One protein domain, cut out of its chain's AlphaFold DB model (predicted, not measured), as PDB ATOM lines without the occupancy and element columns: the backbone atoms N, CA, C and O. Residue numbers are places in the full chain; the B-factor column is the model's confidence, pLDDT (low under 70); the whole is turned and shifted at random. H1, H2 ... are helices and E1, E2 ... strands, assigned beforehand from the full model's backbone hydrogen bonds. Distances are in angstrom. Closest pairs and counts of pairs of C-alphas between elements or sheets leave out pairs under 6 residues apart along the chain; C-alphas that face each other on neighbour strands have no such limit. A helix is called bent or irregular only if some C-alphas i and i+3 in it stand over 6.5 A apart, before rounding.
ATOM      1  N   LEU A   4     171.260 181.072 220.087       82.44
ATOM      2  CA  LEU A   4     170.182 181.935 219.596       82.44
ATOM      3  C   LEU A   4     168.930 181.153 219.177       82.44
ATOM      4  O   LEU A   4     167.825 181.531 219.556       82.44
ATOM      5  N   ILE A   5     169.095 180.025 218.479       84.12
ATOM      6  CA  ILE A   5     167.972 179.206 217.994       84.12
ATOM      7  C   ILE A   5     167.201 178.610 219.177       84.12
ATOM      8  O   ILE A   5     165.973 178.628 219.188       84.12
ATOM      9  N   LYS A   6     167.909 178.146 220.215       82.19
ATOM     10  CA  LYS A   6     167.276 177.621 221.437       82.19
ATOM     11  C   LYS A   6     166.468 178.699 222.160       82.19
ATOM     12  O   LYS A   6     165.333 178.452 222.556       82.19
ATOM     13  N   LYS A   7     167.038 179.901 222.308       85.44
ATOM     14  CA  LYS A   7     166.355 181.039 222.945       85.44
ATOM     15  C   LYS A   7     165.099 181.443 222.175       85.44
ATOM     16  O   LYS A   7     164.058 181.651 222.791       85.44
ATOM     17  N   PHE A   8     165.185 181.497 220.847       86.50
ATOM     18  CA  PHE A   8     164.040 181.794 219.990       86.50
ATOM     19  C   PHE A   8     162.944 180.730 220.117       86.50
ATOM     20  O   PHE A   8     161.782 181.064 220.325       86.50
ATOM     21  N   TYR A   9     163.313 179.448 220.091       86.06
ATOM     22  CA  TYR A   9     162.362 178.356 220.293       86.06
ATOM     23  C   TYR A   9     161.651 178.456 221.651       86.06
ATOM     24  O   TYR A   9     160.424 178.400 221.708       86.06
ATOM     25  N   HIS A  10     162.390 178.678 222.745       87.12
ATOM     26  CA  HIS A  10     161.779 178.860 224.066       87.12
ATOM     27  C   HIS A  10     160.846 180.075 224.116       87.12
ATOM     28  O   HIS A  10     159.795 180.001 224.748       87.12
ATOM     29  N   LEU A  11     161.193 181.177 223.438       86.50
ATOM     30  CA  LEU A  11     160.328 182.353 223.335       86.50
ATOM     31  C   LEU A  11     159.003 182.008 222.642       86.50
ATOM     32  O   LEU A  11     157.941 182.324 223.178       86.50
ATOM     33  N   VAL A  12     159.058 181.313 221.503       86.69
ATOM     34  CA  VAL A  12     157.866 180.863 220.764       86.69
ATOM     35  C   VAL A  12     156.996 179.963 221.639       86.69
ATOM     36  O   VAL A  12     155.802 180.221 221.786       86.69
ATOM     37  N   VAL A  13     157.586 178.951 222.283       86.19
ATOM     38  CA  VAL A  13     156.848 178.049 223.182       86.19
ATOM     39  C   VAL A  13     156.212 178.821 224.335       86.19
ATOM     40  O   VAL A  13     155.060 178.556 224.678       86.19
ATOM     41  N   ARG A  14     156.909 179.805 224.910       87.19
ATOM     42  CA  ARG A  14     156.396 180.613 226.020       87.19
ATOM     43  C   ARG A  14     155.206 181.477 225.607       87.19
ATOM     44  O   ARG A  14     154.245 181.573 226.370       87.19
ATOM     45  N   ILE A  15     155.253 182.079 224.417       87.25
ATOM     46  CA  ILE A  15     154.141 182.857 223.850       87.25
ATOM     47  C   ILE A  15     152.942 181.939 223.602       87.25
ATOM     48  O   ILE A  15     151.855 182.190 224.122       87.25
ATOM     49  N   LEU A  16     153.156 180.822 222.902       86.19
ATOM     50  CA  LEU A  16     152.104 179.846 222.611       86.19
ATOM     51  C   LEU A  16     151.483 179.276 223.892       86.19
ATOM     52  O   LEU A  16     150.265 179.199 224.005       86.19
ATOM     53  N   SER A  17     152.298 178.949 224.894       83.31
ATOM     54  CA  SER A  17     151.822 178.427 226.181       83.31
ATOM     55  C   SER A  17     150.939 179.423 226.931       83.31
ATOM     56  O   SER A  17     150.041 179.005 227.659       83.31
ATOM     57  N   LYS A  18     151.157 180.733 226.761       84.00
ATOM     58  CA  LYS A  18     150.282 181.765 227.334       84.00
ATOM     59  C   LYS A  18     148.986 181.929 226.539       84.00
ATOM     60  O   LYS A  18     147.929 182.015 227.150       84.00
ATOM     61  N   MET A  19     149.069 181.949 225.208       85.44
ATOM     62  CA  MET A  19     147.921 182.200 224.327       85.44
ATOM     63  C   MET A  19     146.955 181.014 224.224       85.44
ATOM     64  O   MET A  19     145.760 181.201 224.032       85.44
ATOM     65  N   ILE A  20     147.461 179.785 224.315       85.00
ATOM     66  CA  ILE A  20     146.659 178.574 224.134       85.00
ATOM     67  C   ILE A  20     145.857 178.284 225.402       85.00
ATOM     68  O   ILE A  20     146.438 178.032 226.453       85.00
ATOM     69  N   THR A  21     144.533 178.231 225.309       77.38
ATOM     70  CA  THR A  21     143.669 177.763 226.404       77.38
ATOM     71  C   THR A  21     143.831 176.248 226.606       77.38
ATOM     72  O   THR A  21     143.931 175.520 225.609       77.38
ATOM     73  N   PRO A  22     143.901 175.749 227.860       72.75
ATOM     74  CA  PRO A  22     143.882 174.310 228.122       72.75
ATOM     75  C   PRO A  22     142.624 173.668 227.531       72.75
ATOM     76  O   PRO A  22     141.565 174.293 227.470       72.75
ATOM     77  N   GLN A  23     142.741 172.414 227.104       74.88
ATOM     78  CA  GLN A  23     141.554 171.610 226.832       74.88
ATOM     79  C   GLN A  23     140.837 171.330 228.152       74.88
ATOM     80  O   GLN A  23     141.485 170.969 229.135       74.88
ATOM     81  N   VAL A  24     139.517 171.509 228.164       69.81
ATOM     82  CA  VAL A  24     138.676 171.051 229.271       69.81
ATOM     83  C   VAL A  24     138.625 169.533 229.173       69.81
ATOM     84  O   VAL A  24     138.235 168.997 228.138       69.81
ATOM     85  N   ILE A  25     139.103 168.861 230.213       70.94
ATOM     86  CA  ILE A  25     139.071 167.409 230.317       70.94
ATOM     87  C   ILE A  25     138.364 167.064 231.624       70.94
ATOM     88  O   ILE A  25     138.806 167.488 232.690       70.94
ATOM     89  N   ASP A  26     137.286 166.291 231.526       71.44
ATOM     90  CA  ASP A  26     136.442 165.918 232.672       71.44
ATOM     91  C   ASP A  26     137.094 164.855 233.570       71.44
ATOM     92  O   ASP A  26     136.729 164.682 234.731       71.44
ATOM     93  N   LYS A  27     138.080 164.133 233.029       82.19
ATOM     94  CA  LYS A  27     138.847 163.093 233.717       82.19
ATOM     95  C   LYS A  27     140.249 163.593 234.073       82.19
ATOM     96  O   LYS A  27     140.829 164.394 233.338       82.19
ATOM     97  N   PRO A  28     140.859 163.094 235.158       87.12
ATOM     98  CA  PRO A  28     142.253 163.402 235.425       87.12
ATOM     99  C   PRO A  28     143.141 162.914 234.265       87.12
ATOM    100  O   PRO A  28     143.028 161.777 233.803       87.12
ATOM    101  N   HIS A  29     143.975 163.815 233.741       92.94
ATOM    102  CA  HIS A  29     144.718 163.624 232.494       92.94
ATOM    103  C   HIS A  29     146.218 163.488 232.755       92.94
ATOM    104  O   HIS A  29     146.827 164.339 233.418       92.94
ATOM    105  N   ILE A  30     146.810 162.431 232.198       93.19
ATOM    106  CA  ILE A  30     148.236 162.126 232.286       93.19
ATOM    107  C   ILE A  30     148.848 162.217 230.889       93.19
ATOM    108  O   ILE A  30     148.390 161.562 229.950       93.19
ATOM    109  N   VAL A  31     149.907 163.014 230.761       94.06
ATOM    110  CA  VAL A  31     150.694 163.115 229.529       94.06
ATOM    111  C   VAL A  31     152.030 162.419 229.714       94.06
ATOM    112  O   VAL A  31     152.780 162.740 230.628       94.06
ATOM    113  N   PHE A  32     152.360 161.519 228.802       93.06
ATOM    114  CA  PHE A  32     153.659 160.867 228.726       93.06
ATOM    115  C   PHE A  32     154.459 161.478 227.584       93.06
ATOM    116  O   PHE A  32     153.990 161.489 226.452       93.06
ATOM    117  N   MET A  33     155.665 161.965 227.851       92.69
ATOM    118  CA  MET A  33     156.628 162.320 226.813       92.69
ATOM    119  C   MET A  33     157.670 161.214 226.744       92.69
ATOM    120  O   MET A  33     158.406 161.013 227.712       92.69
ATOM    121  N   MET A  34     157.704 160.498 225.620       88.19
ATOM    122  CA  MET A  34     158.588 159.350 225.453       88.19
ATOM    123  C   MET A  34     159.376 159.381 224.146       88.19
ATOM    124  O   MET A  34     158.870 159.715 223.074       88.19
ATOM    125  N   THR A  35     160.635 158.980 224.253       84.75
ATOM    126  CA  THR A  35     161.533 158.698 223.137       84.75
ATOM    127  C   THR A  35     161.603 157.191 222.907       84.75
ATOM    128  O   THR A  35     161.606 156.749 221.756       84.75
ATOM    129  N   PHE A  36     161.610 156.417 223.997       80.56
ATOM    130  CA  PHE A  36     161.678 154.958 223.986       80.56
ATOM    131  C   PHE A  36     160.386 154.380 224.574       80.56
ATOM    132  O   PHE A  36     160.070 154.631 225.739       80.56
ATOM    133  N   PRO A  37     159.591 153.644 223.779       79.75
ATOM    134  CA  PRO A  37     158.359 153.034 224.265       79.75
ATOM    135  C   PRO A  37     158.571 152.053 225.424       79.75
ATOM    136  O   PRO A  37     157.679 151.887 226.253       79.75
ATOM    137  N   GLU A  38     159.724 151.390 225.480       77.69
ATOM    138  CA  GLU A  38     160.047 150.309 226.419       77.69
ATOM    139  C   GLU A  38     159.875 150.727 227.881       77.69
ATOM    140  O   GLU A  38     159.340 149.954 228.674       77.69
ATOM    141  N   ASP A  39     160.248 151.960 228.218       76.38
ATOM    142  CA  ASP A  39     160.266 152.445 229.599       76.38
ATOM    143  C   ASP A  39     158.887 152.883 230.095       76.38
ATOM    144  O   ASP A  39     158.582 152.814 231.285       76.38
ATOM    145  N   ILE A  40     158.019 153.316 229.179       78.94
ATOM    146  CA  ILE A  40     156.711 153.880 229.528       78.94
ATOM    147  C   ILE A  40     155.566 152.890 229.290       78.94
ATOM    148  O   ILE A  40     154.547 152.950 229.984       78.94
ATOM    149  N   LYS A  41     155.729 151.919 228.383       82.00
ATOM    150  CA  LYS A  41     154.750 150.840 228.154       82.00
ATOM    151  C   LYS A  41     154.282 150.150 229.443       82.00
ATOM    152  O   LYS A  41     153.071 149.960 229.568       82.00
ATOM    153  N   PRO A  42     155.153 149.758 230.399       83.75
ATOM    154  CA  PRO A  42     154.703 149.096 231.623       83.75
ATOM    155  C   PRO A  42     153.786 149.995 232.457       83.75
ATOM    156  O   PRO A  42     152.793 149.523 233.006       83.75
ATOM    157  N   ILE A  43     154.081 151.298 232.490       83.88
ATOM    158  CA  ILE A  43     153.302 152.299 233.225       83.88
ATOM    159  C   ILE A  43     151.930 152.478 232.574       83.88
ATOM    160  O   ILE A  43     150.914 152.438 233.263       83.88
ATOM    161  N   ILE A  44     151.881 152.613 231.244       83.56
ATOM    162  CA  ILE A  44     150.615 152.718 230.504       83.56
ATOM    163  C   ILE A  44     149.762 151.467 230.735       83.56
ATOM    164  O   ILE A  44     148.595 151.591 231.094       83.56
ATOM    165  N   LYS A  45     150.355 150.268 230.630       84.31
ATOM    166  CA  LYS A  45     149.653 148.999 230.876       84.31
ATOM    167  C   LYS A  45     149.086 148.902 232.291       84.31
ATOM    168  O   LYS A  45     147.939 148.496 232.448       84.31
ATOM    169  N   ALA A  46     149.848 149.307 233.307       84.19
ATOM    170  CA  ALA A  46     149.369 149.342 234.690       84.19
ATOM    171  C   ALA A  46     148.176 150.301 234.875       84.19
ATOM    172  O   ALA A  46     147.331 150.087 235.742       84.19
ATOM    173  N   LEU A  47     148.077 151.331 234.031       84.50
ATOM    174  CA  LEU A  47     147.004 152.323 234.042       84.50
ATOM    175  C   LEU A  47     145.840 151.986 233.098       84.50
ATOM    176  O   LEU A  47     144.876 152.754 233.058       84.50
ATOM    177  N   ASN A  48     145.868 150.875 232.355       81.19
ATOM    178  CA  ASN A  48     144.813 150.549 231.385       81.19
ATOM    179  C   ASN A  48     143.416 150.490 232.022       81.19
ATOM    180  O   ASN A  48     142.480 151.032 231.452       81.19
ATOM    181  N   ASN A  49     143.295 149.961 233.242       78.81
ATOM    182  CA  ASN A  49     142.016 149.850 233.960       78.81
ATOM    183  C   ASN A  49     141.649 151.097 234.787       78.81
ATOM    184  O   ASN A  49     140.728 151.059 235.601       78.81
ATOM    185  N   SER A  50     142.395 152.193 234.638       83.19
ATOM    186  CA  SER A  50     142.140 153.434 235.369       83.19
ATOM    187  C   SER A  50     141.222 154.380 234.594       83.19
ATOM    188  O   SER A  50     141.172 154.354 233.367       83.19
ATOM    189  N   LEU A  51     140.557 155.286 235.314       85.56
ATOM    190  CA  LEU A  51     139.742 156.358 234.729       85.56
ATOM    191  C   LEU A  51     140.581 157.523 234.170       85.56
ATOM    192  O   LEU A  51     140.012 158.528 233.745       85.56
ATOM    193  N   TYR A  52     141.915 157.424 234.193       89.06
ATOM    194  CA  TYR A  52     142.788 158.480 233.694       89.06
ATOM    195  C   TYR A  52     142.749 158.537 232.171       89.06
ATOM    196  O   TYR A  52     142.957 157.526 231.499       89.06
ATOM    197  N   GLN A  53     142.574 159.736 231.619       90.44
ATOM    198  CA  GLN A  53     142.847 159.938 230.202       90.44
ATOM    199  C   GLN A  53     144.362 159.952 229.998       90.44
ATOM    200  O   GLN A  53     145.082 160.631 230.736       90.44
ATOM    201  N   LYS A  54     144.853 159.216 228.999       91.50
ATOM    202  CA  LYS A  54     146.285 159.113 228.708       91.50
ATOM    203  C   LYS A  54     146.574 159.716 227.338       91.50
ATOM    204  O   LYS A  54     145.962 159.332 226.343       91.50
ATOM    205  N   THR A  55     147.536 160.632 227.283       93.38
ATOM    206  CA  THR A  55     148.082 161.138 226.019       93.38
ATOM    207  C   THR A  55     149.575 160.858 225.958       93.38
ATOM    208  O   THR A  55     150.304 161.140 226.905       93.38
ATOM    209  N   VAL A  56     150.049 160.343 224.830       93.00
ATOM    210  CA  VAL A  56     151.466 160.071 224.588       93.00
ATOM    211  C   VAL A  56     152.000 161.042 223.542       93.00
ATOM    212  O   VAL A  56     151.536 161.063 222.406       93.00
ATOM    213  N   LEU A  57     153.003 161.829 223.922       93.81
ATOM    214  CA  LEU A  57     153.836 162.613 223.021       93.81
ATOM    215  C   LEU A  57     155.063 161.770 222.658       93.81
ATOM    216  O   LEU A  57     155.875 161.457 223.529       93.81
ATOM    217  N   THR A  58     155.193 161.389 221.388       91.81
ATOM    218  CA  THR A  58     156.272 160.496 220.933       91.81
ATOM    219  C   THR A  58     156.858 160.914 219.592       91.81
ATOM    220  O   THR A  58     156.280 161.716 218.858       91.81
ATOM    221  N   THR A  59     158.025 160.382 219.241       90.94
ATOM    222  CA  THR A  59     158.627 160.630 217.924       90.94
ATOM    223  C   THR A  59     157.763 160.032 216.800       90.94
ATOM    224  O   THR A  59     157.171 158.970 216.996       90.94
ATOM    225  N   PRO A  60     157.721 160.637 215.595       88.38
ATOM    226  CA  PRO A  60     156.913 160.122 214.479       88.38
ATOM    227  C   PRO A  60     157.204 158.660 214.126       88.38
ATOM    228  O   PRO A  60     156.309 157.916 213.755       88.38
ATOM    229  N   LYS A  61     158.457 158.224 214.304       88.44
ATOM    230  CA  LYS A  61     158.875 156.838 214.068       88.44
ATOM    231  C   LYS A  61     158.168 155.842 214.995       88.44
ATOM    232  O   LYS A  61     157.936 154.710 214.594       88.44
ATOM    233  N   GLN A  62     157.869 156.253 216.225       86.75
ATOM    234  CA  GLN A  62     157.295 155.392 217.260       86.75
ATOM    235  C   GLN A  62     155.773 155.533 217.374       86.75
ATOM    236  O   GLN A  62     155.134 154.695 218.004       86.75
ATOM    237  N   ALA A  63     155.182 156.571 216.773       85.56
ATOM    238  CA  ALA A  63     153.751 156.834 216.869       85.56
ATOM    239  C   ALA A  63     152.871 155.674 216.359       85.56
ATOM    240  O   ALA A  63     151.979 155.290 217.111       85.56
ATOM    241  N   PRO A  64     153.129 155.047 215.187       83.62
ATOM    242  CA  PRO A  64     152.300 153.935 214.704       83.62
ATOM    243  C   PRO A  64     152.258 152.763 215.689       83.62
ATOM    244  O   PRO A  64     151.197 152.259 216.031       83.62
ATOM    245  N   TYR A  65     153.420 152.410 216.230       80.75
ATOM    246  CA  TYR A  65     153.576 151.287 217.141       80.75
ATOM    247  C   TYR A  65     152.906 151.506 218.512       80.75
ATOM    248  O   TYR A  65     152.489 150.555 219.169       80.75
ATOM    249  N   LEU A  66     152.784 152.760 218.958       77.06
ATOM    250  CA  LEU A  66     152.071 153.107 220.191       77.06
ATOM    251  C   LEU A  66     150.556 153.156 219.991       77.06
ATOM    252  O   LEU A  66     149.826 152.771 220.900       77.06
ATOM    253  N   SER A  67     150.098 153.585 218.814       73.81
ATOM    254  CA  SER A  67     148.676 153.571 218.457       73.81
ATOM    255  C   SER A  67     148.115 152.149 218.403       73.81
ATOM    256  O   SER A  67     146.975 151.928 218.783       73.81
ATOM    257  N   GLU A  68     148.928 151.172 217.996       73.31
ATOM    258  CA  GLU A  68     148.556 149.749 217.982       73.31
ATOM    259  C   GLU A  68     148.517 149.111 219.381       73.31
ATOM    260  O   GLU A  68     147.974 148.023 219.559       73.31
ATOM    261  N   LEU A  69     149.114 149.756 220.390       67.69
ATOM    262  CA  LEU A  69     149.310 149.153 221.709       67.69
ATOM    263  C   LEU A  69     148.071 149.260 222.614       67.69
ATOM    264  O   LEU A  69     147.944 148.478 223.560       67.69
ATOM    265  N   SER A  70     147.199 150.243 222.365       67.44
ATOM    266  CA  SER A  70     145.993 150.499 223.163       67.44
ATOM    267  C   SER A  70     145.093 151.567 222.530       67.44
ATOM    268  O   SER A  70     145.530 152.707 222.377       67.44
ATOM    269  N   ASP A  71     143.818 151.241 222.302       70.44
ATOM    270  CA  ASP A  71     142.811 152.178 221.768       70.44
ATOM    271  C   ASP A  71     142.479 153.343 222.723       70.44
ATOM    272  O   ASP A  71     142.002 154.395 222.306       70.44
ATOM    273  N   ASP A  72     142.756 153.181 224.021       80.69
ATOM    274  CA  ASP A  72     142.451 154.158 225.079       80.69
ATOM    275  C   ASP A  72     143.581 155.194 225.301       80.69
ATOM    276  O   ASP A  72     143.616 155.913 226.304       80.69
ATOM    277  N   VAL A  73     144.547 155.268 224.378       86.69
ATOM    278  CA  VAL A  73     145.671 156.210 224.444       86.69
ATOM    279  C   VAL A  73     145.664 157.133 223.235       86.69
ATOM    280  O   VAL A  73     145.797 156.713 222.091       86.69
ATOM    281  N   ASN A  74     145.592 158.436 223.496       90.69
ATOM    282  CA  ASN A  74     145.721 159.443 222.452       90.69
ATOM    283  C   ASN A  74     147.201 159.668 222.111       90.69
ATOM    284  O   ASN A  74     147.968 160.150 222.946       90.69
ATOM    285  N   VAL A  75     147.619 159.357 220.885       91.44
ATOM    286  CA  VAL A  75     149.012 159.522 220.444       91.44
ATOM    287  C   VAL A  75     149.171 160.816 219.646       91.44
ATOM    288  O   VAL A  75     148.471 161.069 218.667       91.44
ATOM    289  N   ILE A  76     150.126 161.653 220.051       92.81
ATOM    290  CA  ILE A  76     150.492 162.893 219.365       92.81
ATOM    291  C   ILE A  76     151.970 162.824 218.992       92.81
ATOM    292  O   ILE A  76     152.859 162.740 219.839       92.81
ATOM    293  N   GLU A  77     152.252 162.935 217.701       93.12
ATOM    294  CA  GLU A  77     153.624 163.013 217.209       93.12
ATOM    295  C   GLU A  77     154.313 164.301 217.668       93.12
ATOM    296  O   GLU A  77     153.720 165.380 217.646       93.12
ATOM    297  N   MET A  78     155.595 164.225 218.008       90.50
ATOM    298  CA  MET A  78     156.428 165.362 218.389       90.50
ATOM    299  C   MET A  78     157.082 165.995 217.159       90.50
ATOM    300  O   MET A  78     158.269 165.812 216.894       90.50
ATOM    301  N   THR A  79     156.299 166.756 216.393       90.06
ATOM    302  CA  THR A  79     156.782 167.554 215.258       90.06
ATOM    303  C   THR A  79     156.467 169.034 215.464       90.06
ATOM    304  O   THR A  79     155.640 169.410 216.293       90.06
ATOM    305  N   ASN A  80     157.087 169.915 214.677       87.69
ATOM    306  CA  ASN A  80     156.772 171.347 214.742       87.69
ATOM    307  C   ASN A  80     155.308 171.645 214.356       87.69
ATOM    308  O   ASN A  80     154.718 172.589 214.873       87.69
ATOM    309  N   ARG A  81     154.698 170.821 213.489       89.50
ATOM    310  CA  ARG A  81     153.305 170.990 213.032       89.50
ATOM    311  C   ARG A  81     152.290 170.710 214.138       89.50
ATOM    312  O   ARG A  81     151.221 171.310 214.173       89.50
ATOM    313  N   THR A  82     152.628 169.815 215.061       91.69
ATOM    314  CA  THR A  82     151.768 169.415 216.179       91.69
ATOM    315  C   THR A  82     152.082 170.174 217.466       91.69
ATOM    316  O   THR A  82     151.470 169.884 218.490       91.69
ATOM    317  N   LEU A  83     152.973 171.173 217.440       90.44
ATOM    318  CA  LEU A  83     153.400 171.927 218.624       90.44
ATOM    319  C   LEU A  83     152.220 172.495 219.428       90.44
ATOM    320  O   LEU A  83     152.187 172.395 220.651       90.44
ATOM    321  N   VAL A  84     151.203 173.028 218.746       89.88
ATOM    322  CA  VAL A  84     149.981 173.526 219.398       89.88
ATOM    323  C   VAL A  84     149.222 172.398 220.102       89.88
ATOM    324  O   VAL A  84     148.761 172.588 221.224       89.88
ATOM    325  N   LYS A  85     149.112 171.214 219.480       92.00
ATOM    326  CA  LYS A  85     148.463 170.037 220.083       92.00
ATOM    327  C   LYS A  85     149.249 169.532 221.296       92.00
ATOM    328  O   LYS A  85     148.644 169.258 222.324       92.00
ATOM    329  N   GLN A  86     150.579 169.492 221.197       92.88
ATOM    330  CA  GLN A  86     151.469 169.130 222.305       92.88
ATOM    331  C   GLN A  86     151.276 170.080 223.493       92.88
ATOM    332  O   GLN A  86     151.045 169.628 224.608       92.88
ATOM    333  N   ILE A  87     151.295 171.399 223.257       91.38
ATOM    334  CA  ILE A  87     151.085 172.398 224.317       91.38
ATOM    335  C   ILE A  87     149.679 172.270 224.917       91.38
ATOM    336  O   ILE A  87     149.544 172.321 226.137       91.38
ATOM    337  N   LYS A  88     148.637 172.070 224.099       90.94
ATOM    338  CA  LYS A  88     147.263 171.855 224.590       90.94
ATOM    339  C   LYS A  88     147.171 170.647 225.521       90.94
ATOM    340  O   LYS A  88     146.619 170.790 226.607       90.94
ATOM    341  N   ALA A  89     147.749 169.515 225.118       91.94
ATOM    342  CA  ALA A  89     147.787 168.304 225.929       91.94
ATOM    343  C   ALA A  89     148.560 168.528 227.235       91.94
ATOM    344  O   ALA A  89     148.067 168.189 228.306       91.94
ATOM    345  N   LEU A  90     149.732 169.171 227.170       92.31
ATOM    346  CA  LEU A  90     150.505 169.496 228.368       92.31
ATOM    347  C   LEU A  90     149.719 170.402 229.313       92.31
ATOM    348  O   LEU A  90     149.723 170.152 230.505       92.31
ATOM    349  N   LYS A  91     149.024 171.434 228.816       89.88
ATOM    350  CA  LYS A  91     148.242 172.366 229.652       89.88
ATOM    351  C   LYS A  91     147.020 171.737 230.317       89.88
ATOM    352  O   LYS A  91     146.613 172.240 231.358       89.88
ATOM    353  N   SER A  92     146.427 170.702 229.729       90.25
ATOM    354  CA  SER A  92     145.299 169.987 230.337       90.25
ATOM    355  C   SER A  92     145.736 168.860 231.275       90.25
ATOM    356  O   SER A  92     144.921 168.340 232.029       90.25
ATOM    357  N   ALA A  93     147.007 168.459 231.230       92.19
ATOM    358  CA  ALA A  93     147.542 167.411 232.086       92.19
ATOM    359  C   ALA A  93     147.643 167.873 233.540       92.19
ATOM    360  O   ALA A  93     148.103 168.982 233.805       92.19
ATOM    361  N   GLN A  94     147.293 166.991 234.472       92.25
ATOM    362  CA  GLN A  94     147.600 167.143 235.898       92.25
ATOM    363  C   GLN A  94     148.977 166.548 236.209       92.25
ATOM    364  O   GLN A  94     149.729 167.076 237.028       92.25
ATOM    365  N   MET A  95     149.327 165.469 235.504       91.88
ATOM    366  CA  MET A  95     150.611 164.791 235.615       91.88
ATOM    367  C   MET A  95     151.279 164.685 234.244       91.88
ATOM    368  O   MET A  95     150.661 164.267 233.268       91.88
ATOM    369  N   ILE A  96     152.555 165.059 234.179       93.44
ATOM    370  CA  ILE A  96     153.399 164.951 232.990       93.44
ATOM    371  C   ILE A  96     154.568 164.034 233.344       93.44
ATOM    372  O   ILE A  96     155.373 164.362 234.213       93.44
ATOM    373  N   ILE A  97     154.670 162.891 232.682       92.06
ATOM    374  CA  ILE A  97     155.739 161.914 232.886       92.06
ATOM    375  C   ILE A  97     156.718 162.030 231.726       92.06
ATOM    376  O   ILE A  97     156.310 161.954 230.569       92.06
ATOM    377  N   ILE A  98     158.002 162.224 232.025       91.38
ATOM    378  CA  ILE A  98     159.055 162.367 231.018       91.38
ATOM    379  C   ILE A  98     160.183 161.367 231.230       91.38
ATOM    380  O   ILE A  98     160.665 161.171 232.344       91.38
ATOM    381  N   ASP A  99     160.645 160.780 230.137       87.25
ATOM    382  CA  ASP A  99     161.736 159.805 230.128       87.25
ATOM    383  C   ASP A  99     163.117 160.455 229.863       87.25
ATOM    384  O   ASP A  99     164.162 159.928 230.243       87.25
ATOM    385  N   ASN A 100     163.123 161.648 229.258       85.19
ATOM    386  CA  ASN A 100     164.310 162.403 228.861       85.19
ATOM    387  C   ASN A 100     164.072 163.929 228.925       85.19
ATOM    388  O   ASN A 100     162.965 164.409 229.174       85.19
ATOM    389  N   TYR A 101     165.120 164.714 228.674       81.69
ATOM    390  CA  TYR A 101     165.040 166.165 228.547       81.69
ATOM    391  C   TYR A 101     164.444 166.587 227.200       81.69
ATOM    392  O   TYR A 101     165.069 166.447 226.147       81.69
ATOM    393  N   TYR A 102     163.266 167.210 227.247       87.00
ATOM    394  CA  TYR A 102     162.595 167.765 226.074       87.00
ATOM    395  C   TYR A 102     162.744 169.283 225.997       87.00
ATOM    396  O   TYR A 102     162.397 170.004 226.933       87.00
ATOM    397  N   LEU A 103     163.184 169.790 224.839       85.56
ATOM    398  CA  LEU A 103     163.336 171.232 224.599       85.56
ATOM    399  C   LEU A 103     162.013 171.996 224.778       85.56
ATOM    400  O   LEU A 103     162.015 173.131 225.248       85.56
ATOM    401  N   LEU A 104     160.884 171.355 224.453       87.31
ATOM    402  CA  LEU A 104     159.537 171.889 224.668       87.31
ATOM    403  C   LEU A 104     159.323 172.330 226.122       87.31
ATOM    404  O   LEU A 104     158.803 173.416 226.365       87.31
ATOM    405  N   LEU A 105     159.784 171.529 227.087       86.94
ATOM    406  CA  LEU A 105     159.626 171.834 228.508       86.94
ATOM    407  C   LEU A 105     160.488 173.016 228.962       86.94
ATOM    408  O   LEU A 105     160.116 173.706 229.903       86.94
ATOM    409  N   GLY A 106     161.586 173.316 228.260       83.44
ATOM    410  CA  GLY A 106     162.436 174.470 228.565       83.44
ATOM    411  C   GLY A 106     161.762 175.828 228.326       83.44
ATOM    412  O   GLY A 106     162.158 176.823 228.930       83.44
ATOM    413  N   GLY A 107     160.744 175.885 227.460       80.56
ATOM    414  CA  GLY A 107     159.924 177.083 227.233       80.56
ATOM    415  C   GLY A 107     158.520 177.009 227.842       80.56
ATOM    416  O   GLY A 107     157.783 177.997 227.802       80.56
ATOM    417  N   TYR A 108     158.133 175.847 228.368       86.56
ATOM    418  CA  TYR A 108     156.804 175.594 228.908       86.56
ATOM    419  C   TYR A 108     156.717 176.049 230.366       86.56
ATOM    420  O   TYR A 108     157.526 175.660 231.204       86.56
ATOM    421  N   ASN A 109     155.702 176.852 230.683       82.62
ATOM    422  CA  ASN A 109     155.432 177.253 232.060       82.62
ATOM    423  C   ASN A 109     154.362 176.334 232.647       82.62
ATOM    424  O   ASN A 109     153.195 176.436 232.264       82.62
ATOM    425  N   LYS A 110     154.763 175.471 233.584       82.62
ATOM    426  CA  LYS A 110     153.825 174.640 234.343       82.62
ATOM    427  C   LYS A 110     152.953 175.501 235.258       82.62
ATOM    428  O   LYS A 110     153.419 176.510 235.793       82.62
ATOM    429  N   THR A 111     151.711 175.087 235.474       80.81
ATOM    430  CA  THR A 111     150.847 175.691 236.497       80.81
ATOM    431  C   THR A 111     151.129 175.076 237.876       80.81
ATOM    432  O   THR A 111     151.875 174.100 238.002       80.81
ATOM    433  N   SER A 112     150.575 175.659 238.944       78.56
ATOM    434  CA  SER A 112     150.721 175.138 240.315       78.56
ATOM    435  C   SER A 112     150.122 173.740 240.484       78.56
ATOM    436  O   SER A 112     150.629 172.961 241.280       78.56
ATOM    437  N   ASN A 113     149.093 173.418 239.699       83.81
ATOM    438  CA  ASN A 113     148.327 172.174 239.802       83.81
ATOM    439  C   ASN A 113     148.913 171.046 238.935       83.81
ATOM    440  O   ASN A 113     148.276 170.015 238.750       83.81
ATOM    441  N   GLN A 114     150.101 171.266 238.361       90.19
ATOM    442  CA  GLN A 114     150.779 170.320 237.483       90.19
ATOM    443  C   GLN A 114     152.016 169.721 238.136       90.19
ATOM    444  O   GLN A 114     152.925 170.436 238.585       90.19
ATOM    445  N   HIS A 115     152.082 168.396 238.080       91.19
ATOM    446  CA  HIS A 115     153.198 167.600 238.563       91.19
ATOM    447  C   HIS A 115     153.978 167.028 237.382       91.19
ATOM    448  O   HIS A 115     153.407 166.371 236.516       91.19
ATOM    449  N   ILE A 116     155.287 167.281 237.343       90.75
ATOM    450  CA  ILE A 116     156.185 166.701 236.342       90.75
ATOM    451  C   ILE A 116     157.035 165.642 237.038       90.75
ATOM    452  O   ILE A 116     157.728 165.959 238.004       90.75
ATOM    453  N   VAL A 117     156.974 164.406 236.553       90.06
ATOM    454  CA  VAL A 117     157.742 163.266 237.064       90.06
ATOM    455  C   VAL A 117     158.732 162.837 235.990       90.06
ATOM    456  O   VAL A 117     158.347 162.563 234.856       90.06
ATOM    457  N   GLN A 118     160.015 162.784 236.338       86.81
ATOM    458  CA  GLN A 118     161.080 162.379 235.426       86.81
ATOM    459  C   GLN A 118     161.549 160.966 235.777       86.81
ATOM    460  O   GLN A 118     162.009 160.743 236.895       86.81
ATOM    461  N   THR A 119     161.425 160.020 234.842       81.94
ATOM    462  CA  THR A 119     161.732 158.598 235.081       81.94
ATOM    463  C   THR A 119     163.159 158.196 234.715       81.94
ATOM    464  O   THR A 119     163.589 157.163 235.197       81.94
TER     465      THR A 119
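AT A GLANCE: This is residues 4 to 119 of the 139 residues of the protein "Teichoic acid biosynthesis protein" of Staphylococcus aureus (UniProt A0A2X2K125). A twisted sheet of five parallel strands, E1 to E5, forms the core, with H4 packed over one face and H2 and the short H3 over the opposite face. H1 sits at one end of the longest axis as a further helix off the sheet, packed on the short H5 and, with its residues 16 to 17, on H4. The printed part has 116 residues with five named helices and five named strands, in the order H1, E1, H2, E2, H3, E3, H4, E4, H5, E5, and the class is mixed, helices and strands. The sheet runs E3, E2, E1, E4, E5, all parallel, and its strands' lines turn by 70 degrees from edge to edge. The whole is compact, with a radius of gyration of the C-alphas of 13.7 A and spans of 41 by 30 by 24 A.

HOW THE PARTS SIT: H1, residues 4 to 19, touches H5, residues 103 to 107, with its residues 9 to 14 alone; the closest C-alphas, those of His 10 and Gly 107, are 4.1 A apart. H1 touches H4, residues 80 to 92, with residues 16 to 17 alone, at a steep tilt of 49 degrees and the same way; the closest C-alphas, those of Ser 17 and Ile 87, are 6.4 A apart. E1, residues 29 to 34, is the parallel neighbour of E2, residues 53 to 58, at 19 degrees, with N 32 and O 55 2.8 A apart, within hydrogen-bond range. On E1's other side is E4, residues 95 to 98, parallel at 6 degrees, with N 33 and O 97 2.8 A apart. H2, residues 37 to 46, is on the sheet at a height of 9.8 A, over E2 and E1, and runs along the strands, at 2 degrees to E1 on the local plane. E1, H2 and E2 form a strand-helix-strand unit, two parallel neighbour strands with a helix between them in the chain, with a right-handed crossover. H3, residues 63 to 67, is on the same face as H2, over the edge strand E3, residues 73 to 77, at a height of 8.0 A. E2, H3 and E3 form another such right-handed unit; E3 and E2 stand at 26 degrees, with N 76 and O 56 2.8 A apart. H4 is on the opposite face, at a height of 9.4 A, over E3 and E2 and only just over E1, where 3 of its C-alphas fall; it runs only just slantwise to the strands, at 30.4 degrees to E2 on the local plane. E3, H4 and E4 form a split right-handed unit, with E2 and E1 between its strands. E4, H5 and the other edge strand E5, residues 115 to 118, form a last right-handed unit; N 96 and O 115 are 2.8 A apart. H5 is not on the sheet, but near H4. Every O i to N i+4 pair is within range in H1 and H3, against 4 of 6 in H2, 7 of 9 in H4 and 0 of 1 in H5, where 2 of 2 O i to N i+3 pairs are.

IN THESE COORDINATES: H1 begins at C-alpha 4, (170.182, 181.935, 219.596), and measures 22.8 A. E1 measures 16.1 A from C-alpha 29 at (144.718, 163.624, 232.494), H2 14.3 A, E2 16.3 A, E3 12.7 A and H4 19.4 A. H2 is only just irregular, with C-alphas 39 and 42 6.8 A apart, and H4 is irregular, with C-alphas 81 and 84 7.6 A apart. H3, E4 and H5 are shorter, and E5 ends at C-alpha 118, (161.080, 162.379, 235.426).

THE WHOLE: The two C-alphas farthest apart, those of Leu 4 and Asn 49, are 45.0 A apart. The printed part has no cut and no long link. The mean pLDDT of the printed part is 85.5; residue 24 and residues 69 to 70 are under 70.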